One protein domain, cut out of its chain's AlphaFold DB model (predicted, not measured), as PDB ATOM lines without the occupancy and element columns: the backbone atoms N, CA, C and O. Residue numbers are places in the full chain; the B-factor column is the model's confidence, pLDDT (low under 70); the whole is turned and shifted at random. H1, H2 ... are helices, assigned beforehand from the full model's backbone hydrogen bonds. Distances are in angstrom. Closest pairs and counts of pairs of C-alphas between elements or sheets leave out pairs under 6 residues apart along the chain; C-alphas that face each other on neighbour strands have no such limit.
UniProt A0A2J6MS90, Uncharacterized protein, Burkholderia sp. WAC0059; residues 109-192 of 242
ATOM      1  N   ALA A 109      56.946   5.862 118.978       91.81
ATOM      2  CA  ALA A 109      55.495   5.753 118.821       91.81
ATOM      3  C   ALA A 109      54.964   6.603 117.659       91.81
ATOM      4  O   ALA A 109      54.075   6.167 116.930       91.81
ATOM      5  N   SER A 110      55.511   7.808 117.456       94.25
ATOM      6  CA  SER A 110      55.132   8.651 116.314       94.25
ATOM      7  C   SER A 110      55.573   8.035 114.989       94.25
ATOM      8  O   SER A 110      54.780   7.974 114.052       94.25
ATOM      9  N   GLU A 111      56.816   7.557 114.915       92.81
ATOM     10  CA  GLU A 111      57.370   6.913 113.720       92.81
ATOM     11  C   GLU A 111      56.585   5.660 113.332       92.81
ATOM     12  O   GLU A 111      56.194   5.512 112.172       92.81
ATOM     13  N   GLU A 112      56.287   4.804 114.306       95.31
ATOM     14  CA  GLU A 112      55.531   3.576 114.089       95.31
ATOM     15  C   GLU A 112      54.081   3.864 113.680       95.31
ATOM     16  O   GLU A 112      53.590   3.293 112.704       95.31
ATOM     17  N   TYR A 113      53.419   4.821 114.342       97.56
ATOM     18  CA  TYR A 113      52.086   5.281 113.948       97.56
ATOM     19  C   TYR A 113      52.065   5.760 112.491       97.56
ATOM     20  O   TYR A 113      51.182   5.367 111.723       97.56
ATOM     21  N   PHE A 114      53.034   6.583 112.074       97.69
ATOM     22  CA  PHE A 114      53.094   7.065 110.695       97.69
ATOM     23  C   PHE A 114      53.348   5.936 109.696       97.69
ATOM     24  O   PHE A 114      52.713   5.900 108.642       97.69
ATOM     25  N   ARG A 115      54.250   5.005 110.024       96.19
ATOM     26  CA  ARG A 115      54.573   3.854 109.175       96.19
ATOM     27  C   ARG A 115      53.338   2.989 108.921       96.19
ATOM     28  O   ARG A 115      53.052   2.670 107.768       96.19
ATOM     29  N   VAL A 116      52.595   2.650 109.975       97.12
ATOM     30  CA  VAL A 116      51.362   1.850 109.871       97.12
ATOM     31  C   VAL A 116      50.248   2.631 109.166       97.12
ATOM     32  O   VAL A 116      49.575   2.076 108.302       97.12
ATOM     33  N   SER A 117      50.112   3.937 109.430       97.88
ATOM     34  CA  SER A 117      49.148   4.800 108.723       97.88
ATOM     35  C   SER A 117      49.372   4.795 107.206       97.88
ATOM     36  O   SER A 117      48.423   4.664 106.439       97.88
ATOM     37  N   LEU A 118      50.629   4.913 106.760       97.12
ATOM     38  CA  LEU A 118      50.983   4.898 105.335       97.12
ATOM     39  C   LEU A 118      50.769   3.525 104.686       97.12
ATOM     40  O   LEU A 118      50.405   3.449 103.510       97.12
ATOM     41  N   ALA A 119      50.993   2.442 105.434       95.62
ATOM     42  CA  ALA A 119      50.711   1.090 104.961       95.62
ATOM     43  C   ALA A 119      49.204   0.887 104.735       95.62
ATOM     44  O   ALA A 119      48.810   0.452 103.654       95.62
ATOM     45  N   LEU A 120      48.369   1.297 105.695       96.50
ATOM     46  CA  LEU A 120      46.910   1.233 105.570       96.50
ATOM     47  C   LEU A 120      46.379   2.146 104.460       96.50
ATOM     48  O   LEU A 120      45.481   1.751 103.733       96.50
ATOM     49  N   GLU A 121      46.951   3.335 104.263       94.81
ATOM     50  CA  GLU A 121      46.584   4.196 103.129       94.81
ATOM     51  C   GLU A 121      46.893   3.532 101.778       94.81
ATOM     52  O   GLU A 121      46.072   3.572 100.863       94.81
ATOM     53  N   THR A 122      48.033   2.842 101.676       92.94
ATOM     54  CA  THR A 122      48.386   2.069 100.474       92.94
ATOM     55  C   THR A 122      47.392   0.928 100.238       92.94
ATOM     56  O   THR A 122      46.952   0.705  99.111       92.94
ATOM     57  N   GLN A 123      47.016   0.214 101.302       93.62
ATOM     58  CA  GLN A 123      46.032  -0.865 101.233       93.62
ATOM     59  C   GLN A 123      44.637  -0.346 100.870       93.62
ATOM     60  O   GLN A 123      43.957  -0.975 100.066       93.62
ATOM     61  N   LEU A 124      44.238   0.823 101.376       94.75
ATOM     62  CA  LEU A 124      42.963   1.453 101.040       94.75
ATOM     63  C   LEU A 124      42.844   1.722  99.539       94.75
ATOM     64  O   LEU A 124      41.815   1.411  98.943       94.75
ATOM     65  N   ALA A 125      43.896   2.258  98.917       90.06
ATOM     66  CA  ALA A 125      43.914   2.475  97.472       90.06
ATOM     67  C   ALA A 125      43.777   1.153  96.690       90.06
ATOM     68  O   ALA A 125      43.056   1.098  95.694       90.06
ATOM     69  N   ALA A 126      44.420   0.081  97.169       90.81
ATOM     70  CA  ALA A 126      44.341  -1.244  96.557       90.81
ATOM     71  C   ALA A 126      42.947  -1.889  96.707       90.81
ATOM     72  O   ALA A 126      42.397  -2.386  95.724       90.81
ATOM     73  N   GLU A 127      42.349  -1.854  97.902       91.81
ATOM     74  CA  GLU A 127      40.997  -2.375  98.171       91.81
ATOM     75  C   GLU A 127      39.888  -1.540  97.525       91.81
ATOM     76  O   GLU A 127      38.811  -2.051  97.217       91.81
ATOM     77  N   GLY A 128      40.144  -0.249  97.325       91.62
ATOM     78  CA  GLY A 128      39.288   0.652  96.566       91.62
ATOM     79  C   GLY A 128      39.393   0.481  95.051       91.62
ATOM     80  O   GLY A 128      38.691   1.183  94.330       91.62
ATOM     81  N   HIS A 129      40.258  -0.425  94.575       90.69
ATOM     82  CA  HIS A 129      40.523  -0.686  93.158       90.69
ATOM     83  C   HIS A 129      40.896   0.565  92.353       90.69
ATOM     84  O   HIS A 129      40.579   0.651  91.170       90.69
ATOM     85  N   VAL A 130      41.585   1.523  92.980       89.31
ATOM     86  CA  VAL A 130      41.972   2.776  92.325       89.31
ATOM     87  C   VAL A 130      43.091   2.512  91.328       89.31
ATOM     88  O   VAL A 130      44.167   2.034  91.697       89.31
ATOM     89  N   ASN A 131      42.878   2.878  90.067       87.94
ATOM     90  CA  ASN A 131      43.931   2.847  89.065       87.94
ATOM     91  C   ASN A 131      45.006   3.909  89.355       87.94
ATOM     92  O   ASN A 131      44.810   5.107  89.155       87.94
ATOM     93  N   GLY A 132      46.184   3.450  89.783       83.44
ATOM     94  CA  GLY A 132      47.333   4.303  90.081       83.44
ATOM     95  C   GLY A 132      47.899   5.068  88.877       83.44
ATOM     96  O   GLY A 132      48.591   6.060  89.079       83.44
ATOM     97  N   GLU A 133      47.589   4.674  87.642       87.44
ATOM     98  CA  GLU A 133      48.110   5.315  86.425       87.44
ATOM     99  C   GLU A 133      47.146   6.359  85.834       87.44
ATOM    100  O   GLU A 133      47.558   7.176  85.012       87.44
ATOM    101  N   ASP A 134      45.878   6.382  86.263       91.31
ATOM    102  CA  ASP A 134      44.884   7.347  85.778       91.31
ATOM    103  C   ASP A 134      44.733   8.524  86.751       91.31
ATOM    104  O   ASP A 134      44.101   8.430  87.802       91.31
ATOM    105  N   ASP A 135      45.289   9.674  86.368       91.31
ATOM    106  CA  ASP A 135      45.245  10.910  87.153       91.31
ATOM    107  C   ASP A 135      43.824  11.337  87.556       91.31
ATOM    108  O   ASP A 135      43.631  11.869  88.654       91.31
ATOM    109  N   ARG A 136      42.825  11.121  86.689       91.38
ATOM    110  CA  ARG A 136      41.435  11.508  86.964       91.38
ATOM    111  C   ARG A 136      40.804  10.571  87.970       91.38
ATOM    112  O   ARG A 136      40.121  11.037  88.878       91.38
ATOM    113  N   GLU A 137      41.042   9.275  87.816       89.94
ATOM    114  CA  GLU A 137      40.526   8.269  88.738       89.94
ATOM    115  C   GLU A 137      41.143   8.431  90.128       89.94
ATOM    116  O   GLU A 137      40.413   8.467  91.116       89.94
ATOM    117  N   ARG A 138      42.465   8.643  90.209       90.38
ATOM    118  CA  ARG A 138      43.149   8.924  91.482       90.38
ATOM    119  C   ARG A 138      42.571  10.145  92.185       90.38
ATOM    120  O   ARG A 138      42.344  10.095  93.390       90.38
ATOM    121  N   LEU A 139      42.347  11.234  91.445       92.00
ATOM    122  CA  LEU A 139      41.762  12.452  92.003       92.00
ATOM    123  C   LEU A 139      40.336  12.195  92.506       92.00
ATOM    124  O   LEU A 139      40.025  12.522  93.646       92.00
ATOM    125  N   TYR A 140      39.500  11.567  91.680       90.56
ATOM    126  CA  TYR A 140      38.116  11.253  92.022       90.56
ATOM    127  C   TYR A 140      38.006  10.319  93.238       90.56
ATOM    128  O   TYR A 140      37.163  10.529  94.107       90.56
ATOM    129  N   ALA A 141      38.889   9.323  93.351       90.44
ATOM    130  CA  ALA A 141      38.892   8.358  94.448       90.44
ATOM    131  C   ALA A 141      39.119   8.997  95.829       90.44
ATOM    132  O   ALA A 141      38.623   8.486  96.834       90.44
ATOM    133  N   VAL A 142      39.842  10.118  95.897       91.06
ATOM    134  CA  VAL A 142      40.135  10.828  97.156       91.06
ATOM    135  C   VAL A 142      39.283  12.084  97.355       91.06
ATOM    136  O   VAL A 142      39.330  12.700  98.420       91.06
ATOM    137  N   GLU A 143      38.502  12.480  96.350       93.06
ATOM    138  CA  GLU A 143      37.677  13.680  96.398       93.06
ATOM    139  C   GLU A 143      36.396  13.447  97.210       93.06
ATOM    140  O   GLU A 143      35.644  12.498  96.992       93.06
ATOM    141  N   ARG A 144      36.114  14.369  98.136       92.50
ATOM    142  CA  ARG A 144      34.796  14.503  98.765       92.50
ATOM    143  C   ARG A 144      34.000  15.543  97.997       92.50
ATOM    144  O   ARG A 144      34.489  16.649  97.772       92.50
ATOM    145  N   THR A 145      32.761  15.229  97.646       90.62
ATOM    146  CA  THR A 145      31.892  16.160  96.909       90.62
ATOM    147  C   THR A 145      30.903  16.836  97.852       90.62
ATOM    148  O   THR A 145      30.574  16.295  98.904       90.62
ATOM    149  N   ARG A 146      30.430  18.047  97.523       89.88
ATOM    150  CA  ARG A 146      29.449  18.774  98.352       89.88
ATOM    151  C   ARG A 146      28.172  19.158  97.597       89.88
ATOM    152  O   ARG A 146      27.912  20.350  97.410       89.88
ATOM    153  N   PRO A 147      27.360  18.197  97.135       86.12
ATOM    154  CA  PRO A 147      26.081  18.517  96.519       86.12
ATOM    155  C   PRO A 147      25.120  19.153  97.539       86.12
ATOM    156  O   PRO A 147      24.882  18.626  98.624       86.12
ATOM    157  N   LEU A 148      24.559  20.308  97.165       76.12
ATOM    158  CA  LEU A 148      23.398  20.992  97.766       76.12
ATOM    159  C   LEU A 148      23.450  21.395  99.259       76.12
ATOM    160  O   LEU A 148      22.598  22.181  99.651       76.12
ATOM    161  N   ALA A 149      24.410  20.924 100.067       88.12
ATOM    162  CA  ALA A 149      24.883  21.489 101.351       88.12
ATOM    163  C   ALA A 149      25.763  20.502 102.144       88.12
ATOM    164  O   ALA A 149      26.517  20.941 103.023       88.12
ATOM    165  N   HIS A 150      25.687  19.201 101.848       87.12
ATOM    166  CA  HIS A 150      26.309  18.129 102.631       87.12
ATOM    167  C   HIS A 150      27.563  17.593 101.951       87.12
ATOM    168  O   HIS A 150      27.607  17.508 100.728       87.12
ATOM    169  N   TRP A 151      28.584  17.244 102.739       89.56
ATOM    170  CA  TRP A 151      29.756  16.538 102.228       89.56
ATOM    171  C   TRP A 151      29.418  15.064 102.034       89.56
ATOM    172  O   TRP A 151      28.932  14.415 102.957       89.56
ATOM    173  N   HIS A 152      29.693  14.554 100.844       89.31
ATOM    174  CA  HIS A 152      29.646  13.146 100.500       89.31
ATOM    175  C   HIS A 152      31.068  12.596 100.528       89.31
ATOM    176  O   HIS A 152      32.011  13.255 100.079       89.31
ATOM    177  N   GLU A 153      31.211  11.405 101.103       88.69
ATOM    178  CA  GLU A 153      32.491  10.706 101.146       88.69
ATOM    179  C   GLU A 153      32.946  10.288  99.747       88.69
ATOM    180  O   GLU A 153      32.158  10.254  98.797       88.69
ATOM    181  N   SER A 154      34.238   9.999  99.628       91.44
ATOM    182  CA  SER A 154      34.819   9.563  98.368       91.44
ATOM    183  C   SER A 154      34.431   8.111  98.041       91.44
ATOM    184  O   SER A 154      33.966   7.378  98.921       91.44
ATOM    185  N   PRO A 155      34.665   7.639  96.803       89.00
ATOM    186  CA  PRO A 155      34.453   6.237  96.424       89.00
ATOM    187  C   PRO A 155      35.216   5.220  97.290       89.00
ATOM    188  O   PRO A 155      34.852   4.049  97.333       89.00
ATOM    189  N   LEU A 156      36.255   5.658  98.007       93.94
ATOM    190  CA  LEU A 156      37.018   4.819  98.932       93.94
ATOM    191  C   LEU A 156      36.286   4.530 100.249       93.94
ATOM    192  O   LEU A 156      36.758   3.695 101.021       93.94
ATOM    193  N   ALA A 157      35.155   5.184 100.528       94.00
ATOM    194  CA  ALA A 157      34.454   5.066 101.806       94.00
ATOM    195  C   ALA A 157      34.108   3.615 102.164       94.00
ATOM    196  O   ALA A 157      34.366   3.182 103.285       94.00
ATOM    197  N   ASP A 158      33.591   2.838 101.211       93.00
ATOM    198  CA  ASP A 158      33.211   1.442 101.456       93.00
ATOM    199  C   ASP A 158      34.424   0.565 101.794       93.00
ATOM    200  O   ASP A 158      34.339  -0.306 102.662       93.00
ATOM    201  N   ALA A 159      35.562   0.797 101.131       94.94
ATOM    202  CA  ALA A 159      36.817   0.120 101.451       94.94
ATOM    203  C   ALA A 159      37.314   0.528 102.844       94.94
ATOM    204  O   ALA A 159      37.633  -0.336 103.658       94.94
ATOM    205  N   ALA A 160      37.262   1.821 103.174       95.62
ATOM    206  CA  ALA A 160      37.633   2.317 104.495       95.62
ATOM    207  C   ALA A 160      36.771   1.699 105.610       95.62
ATOM    208  O   ALA A 160      37.311   1.286 106.635       95.62
ATOM    209  N   TYR A 161      35.453   1.567 105.407       95.44
ATOM    210  CA  TYR A 161      34.559   0.917 106.372       95.44
ATOM    211  C   TYR A 161      34.878  -0.566 106.574       95.44
ATOM    212  O   TYR A 161      34.827  -1.044 107.707       95.44
ATOM    213  N   ARG A 162      35.231  -1.298 105.510       94.81
ATOM    214  CA  ARG A 162      35.675  -2.698 105.637       94.81
ATOM    215  C   ARG A 162      36.986  -2.792 106.408       94.81
ATOM    216  O   ARG A 162      37.074  -3.555 107.368       94.81
ATOM    217  N   MET A 163      37.970  -1.976 106.035       96.44
ATOM    218  CA  MET A 163      39.273  -1.939 106.696       96.44
ATOM    219  C   MET A 163      39.165  -1.558 108.173       96.44
ATOM    220  O   MET A 163      39.914  -2.091 108.988       96.44
ATOM    221  N   ALA A 164      38.205  -0.703 108.542       96.62
ATOM    222  CA  ALA A 164      37.975  -0.303 109.927       96.62
ATOM    223  C   ALA A 164      37.607  -1.472 110.861       96.62
ATOM    224  O   ALA A 164      37.759  -1.350 112.074       96.62
ATOM    225  N   GLY A 165      37.146  -2.601 110.309       95.69
ATOM    226  CA  GLY A 165      36.880  -3.833 111.053       95.69
ATOM    227  C   GLY A 165      38.063  -4.803 111.153       95.69
ATOM    228  O   GLY A 165      37.884  -5.906 111.664       95.69
ATOM    229  N   THR A 166      39.244  -4.452 110.637       96.81
ATOM    230  CA  THR A 166      40.422  -5.337 110.625       96.81
ATOM    231  C   THR A 166      41.306  -5.149 111.860       96.81
ATOM    232  O   THR A 166      41.330  -4.080 112.473       96.81
ATOM    233  N   SER A 167      42.097  -6.177 112.190       96.69
ATOM    234  CA  SER A 167      43.108  -6.107 113.258       96.69
ATOM    235  C   SER A 167      44.168  -5.040 112.995       96.69
ATOM    236  O   SER A 167      44.675  -4.431 113.933       96.69
ATOM    237  N   ASP A 168      44.493  -4.785 111.727       94.50
ATOM    238  CA  ASP A 168      45.507  -3.799 111.348       94.50
ATOM    239  C   ASP A 168      45.026  -2.375 111.671       94.50
ATOM    240  O   ASP A 168      45.793  -1.537 112.150       94.50
ATOM    241  N   TYR A 169      43.729  -2.107 111.483       97.50
ATOM    242  CA  TYR A 169      43.129  -0.835 111.879       97.50
ATOM    243  C   TYR A 169      43.012  -0.692 113.404       97.50
ATOM    244  O   TYR A 169      43.262   0.389 113.940       97.50
ATOM    245  N   GLU A 170      42.693  -1.770 114.125       97.50
ATOM    246  CA  GLU A 170      42.724  -1.784 115.596       97.50
ATOM    247  C   GLU A 170      44.140  -1.497 116.129       97.50
ATOM    248  O   GLU A 170      44.323  -0.662 117.020       97.50
ATOM    249  N   GLN A 171      45.163  -2.108 115.525       97.06
ATOM    250  CA  GLN A 171      46.561  -1.834 115.847       97.06
ATOM    251  C   GLN A 171      46.915  -0.359 115.616       97.06
ATOM    252  O   GLN A 171      47.578   0.252 116.458       97.06
ATOM    253  N   LEU A 172      46.452   0.244 114.514       97.88
ATOM    254  CA  LEU A 172      46.652   1.671 114.259       97.88
ATOM    255  C   LEU A 172      46.042   2.542 115.370       97.88
ATOM    256  O   LEU A 172      46.682   3.500 115.813       97.88
ATOM    257  N   GLN A 173      44.836   2.217 115.847       98.12
ATOM    258  CA  GLN A 173      44.201   2.947 116.952       98.12
ATOM    259  C   GLN A 173      45.012   2.830 118.248       98.12
ATOM    260  O   GLN A 173      45.228   3.831 118.935       98.12
ATOM    261  N   ALA A 174      45.524   1.638 118.563       98.00
ATOM    262  CA  ALA A 174      46.390   1.433 119.722       98.00
ATOM    263  C   ALA A 174      47.682   2.270 119.633       98.00
ATOM    264  O   ALA A 174      48.051   2.950 120.594       98.00
ATOM    265  N   LEU A 175      48.326   2.296 118.459       97.62
ATOM    266  CA  LEU A 175      49.503   3.133 118.201       97.62
ATOM    267  C   LEU A 175      49.186   4.627 118.329       97.62
ATOM    268  O   LEU A 175      49.988   5.383 118.878       97.62
ATOM    269  N   TRP A 176      48.010   5.060 117.870       97.88
ATOM    270  CA  TRP A 176      47.556   6.439 118.043       97.88
ATOM    271  C   TRP A 176      47.415   6.807 119.524       97.88
ATOM    272  O   TRP A 176      47.929   7.843 119.948       97.88
ATOM    273  N   HIS A 177      46.790   5.946 120.332       97.81
ATOM    274  CA  HIS A 177      46.670   6.164 121.775       97.81
ATOM    275  C   HIS A 177      48.034   6.237 122.471       97.81
ATOM    276  O   HIS A 177      48.246   7.114 123.313       97.81
ATOM    277  N   GLN A 178      48.976   5.364 122.100       95.94
ATOM    278  CA  GLN A 178      50.340   5.401 122.629       95.94
ATOM    279  C   GLN A 178      51.051   6.711 122.261       95.94
ATOM    280  O   GLN A 178      51.609   7.382 123.132       95.94
ATOM    281  N   ARG A 179      50.981   7.114 120.986       95.56
ATOM    282  CA  ARG A 179      51.528   8.390 120.506       95.56
ATOM    283  C   ARG A 179      50.930   9.573 121.267       95.56
ATOM    284  O   ARG A 179      51.661  10.489 121.636       95.56
ATOM    285  N   GLU A 180      49.624   9.562 121.525       96.38
ATOM    286  CA  GLU A 180      48.952  10.642 122.247       96.38
ATOM    287  C   GLU A 180      49.392  10.717 123.714       96.38
ATOM    288  O   GLU A 180      49.629  11.810 124.236       96.38
ATOM    289  N   ALA A 181      49.583   9.571 124.370       93.75
ATOM    290  CA  ALA A 181      50.122   9.521 125.725       93.75
ATOM    291  C   ALA A 181      51.536  10.131 125.797       93.75
ATOM    292  O   ALA A 181      51.792  10.986 126.650       93.75
ATOM    293  N   GLU A 182      52.431   9.771 124.869       90.81
ATOM    294  CA  GLU A 182      53.775  10.362 124.774       90.81
ATOM    295  C   GLU A 182      53.727  11.866 124.473       90.81
ATOM    296  O   GLU A 182      54.438  12.659 125.101       90.81
ATOM    297  N   ARG A 183      52.851  12.287 123.554       91.56
ATOM    298  CA  ARG A 183      52.649  13.701 123.213       91.56
ATOM    299  C   ARG A 183      52.185  14.509 124.422       91.56
ATOM    300  O   ARG A 183      52.670  15.621 124.626       91.56
ATOM    301  N   ILE A 184      51.283  13.978 125.251       90.81
ATOM    302  CA  ILE A 184      50.834  14.644 126.482       90.81
ATOM    303  C   ILE A 184      52.007  14.855 127.443       90.81
ATOM    304  O   ILE A 184      52.155  15.958 127.977       90.81
ATOM    305  N   VAL A 185      52.846  13.836 127.649       86.88
ATOM    306  CA  VAL A 185      54.043  13.935 128.500       86.88
ATOM    307  C   VAL A 185      54.999  14.997 127.951       86.88
ATOM    308  O   VAL A 185      55.370  15.923 128.673       86.88
ATOM    309  N   ARG A 186      55.303  14.950 126.650       85.06
ATOM    310  CA  ARG A 186      56.159  15.934 125.969       85.06
ATOM    311  C   ARG A 186      55.613  17.360 126.077       85.06
ATOM    312  O   ARG A 186      56.355  18.288 126.376       85.06
ATOM    313  N   CYS A 187      54.308  17.550 125.898       87.62
ATOM    314  CA  CYS A 187      53.654  18.846 126.065       87.62
ATOM    315  C   CYS A 187      53.753  19.377 127.499       87.62
ATOM    316  O   CYS A 187      53.918  20.582 127.691       87.62
ATOM    317  N   ARG A 188      53.617  18.519 128.519       85.06
ATOM    318  CA  ARG A 188      53.784  18.933 129.925       85.06
ATOM    319  C   ARG A 188      55.219  19.361 130.207       85.06
ATOM    320  O   ARG A 188      55.401  20.406 130.839       85.06
ATOM    321  N   HIS A 189      56.179  18.619 129.656       79.81
ATOM    322  CA  HIS A 189      57.596  18.959 129.686       79.81
ATOM    323  C   HIS A 189      57.833  20.334 129.042       79.81
ATOM    324  O   HIS A 189      58.185  21.287 129.723       79.81
ATOM    325  N   ILE A 190      57.477  20.522 127.772       83.25
ATOM    326  CA  ILE A 190      57.689  21.792 127.053       83.25
ATOM    327  C   ILE A 190      57.008  22.994 127.730       83.25
ATOM    328  O   ILE A 190      57.541  24.100 127.759       83.25
ATOM    329  N   ARG A 191      55.811  22.806 128.301       80.62
ATOM    330  CA  ARG A 191      55.079  23.885 128.992       80.62
ATOM    331  C   ARG A 191      55.660  24.235 130.364       80.62
ATOM    332  O   ARG A 191      55.134  25.132 131.019       80.62
ATOM    333  N   GLY A 192      56.687  23.521 130.817       70.12
ATOM    334  CA  GLY A 192      57.376  23.764 132.077       70.12
ATOM    335  C   GLY A 192      56.575  23.402 133.328       70.12
ATOM    336  O   GLY A 192      56.958  23.818 134.417       70.12
TER     337      GLY A 192
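Overview. This is residues 109 to 192 of the 242 residues of an uncharacterized protein of Burkholderia sp. WAC0059 (UniProt A0A2J6MS90). What is the main picture? Two long helices, H4 and H1, lie side by side and run opposite ways, with H4 running on past H1 in a free end; near the other end of H1 sit the short H3, packed on it, and H2, and between these two a long loop sticks out with residues 146 to 151. What is it made of, and how large is it? The printed part has 84 residues with four named helices, H1, H2, H3 and H4 in chain order, and no named strand; the class is all helix. It is loose, with a radius of gyration of the C-alphas of 16.6 A, and elongated, spanning 48 by 31 by 24 A.

Arrangement. What does the longest helix touch? H4, residues 167 to 190, touches H1, residues 109 to 127, at a shallow tilt of 32 degrees, opposite ways; their closest C-alphas, of Ala 109 and Arg 179, are 5.1 A apart. Where is H3? H3, residues 157 to 163, touches residues 124 to 127 of H1 alone, at a steep tilt of 60 degrees, opposite ways; the closest C-alphas, of Glu 127 and Ala 159, are 5.9 A apart. Where is H2? H2, residues 135 to 142, is apart from H3 and H4, and only just apart from H1, with 8.3 A between the closest C-alphas. How do the backbones run? In H1, H3 and H4 every O i to N i+4 pair is within hydrogen-bond range; in H2, 3 of 4 are.

Along the chain. Where does H4 lie? It runs 34.4 A from C-alpha 167 at (43.108, -6.107, 113.258) to C-alpha 190 at (57.689, 21.792, 127.053). Where does H1 begin? Its C-alpha 109 is at (55.495, 5.753, 118.821), and it is 26.5 A long.

Size, cuts and confidence. Which link is long? Residues 143 to 156 make the long link from H2 to H3. What stands free? Residues 146 to 151 do, and residues 184 to 192, of which 184 to 190 belong to H4. Is any part cut or of low confidence? The printed part has no cut, and no printed residue is under 70 in pLDDT.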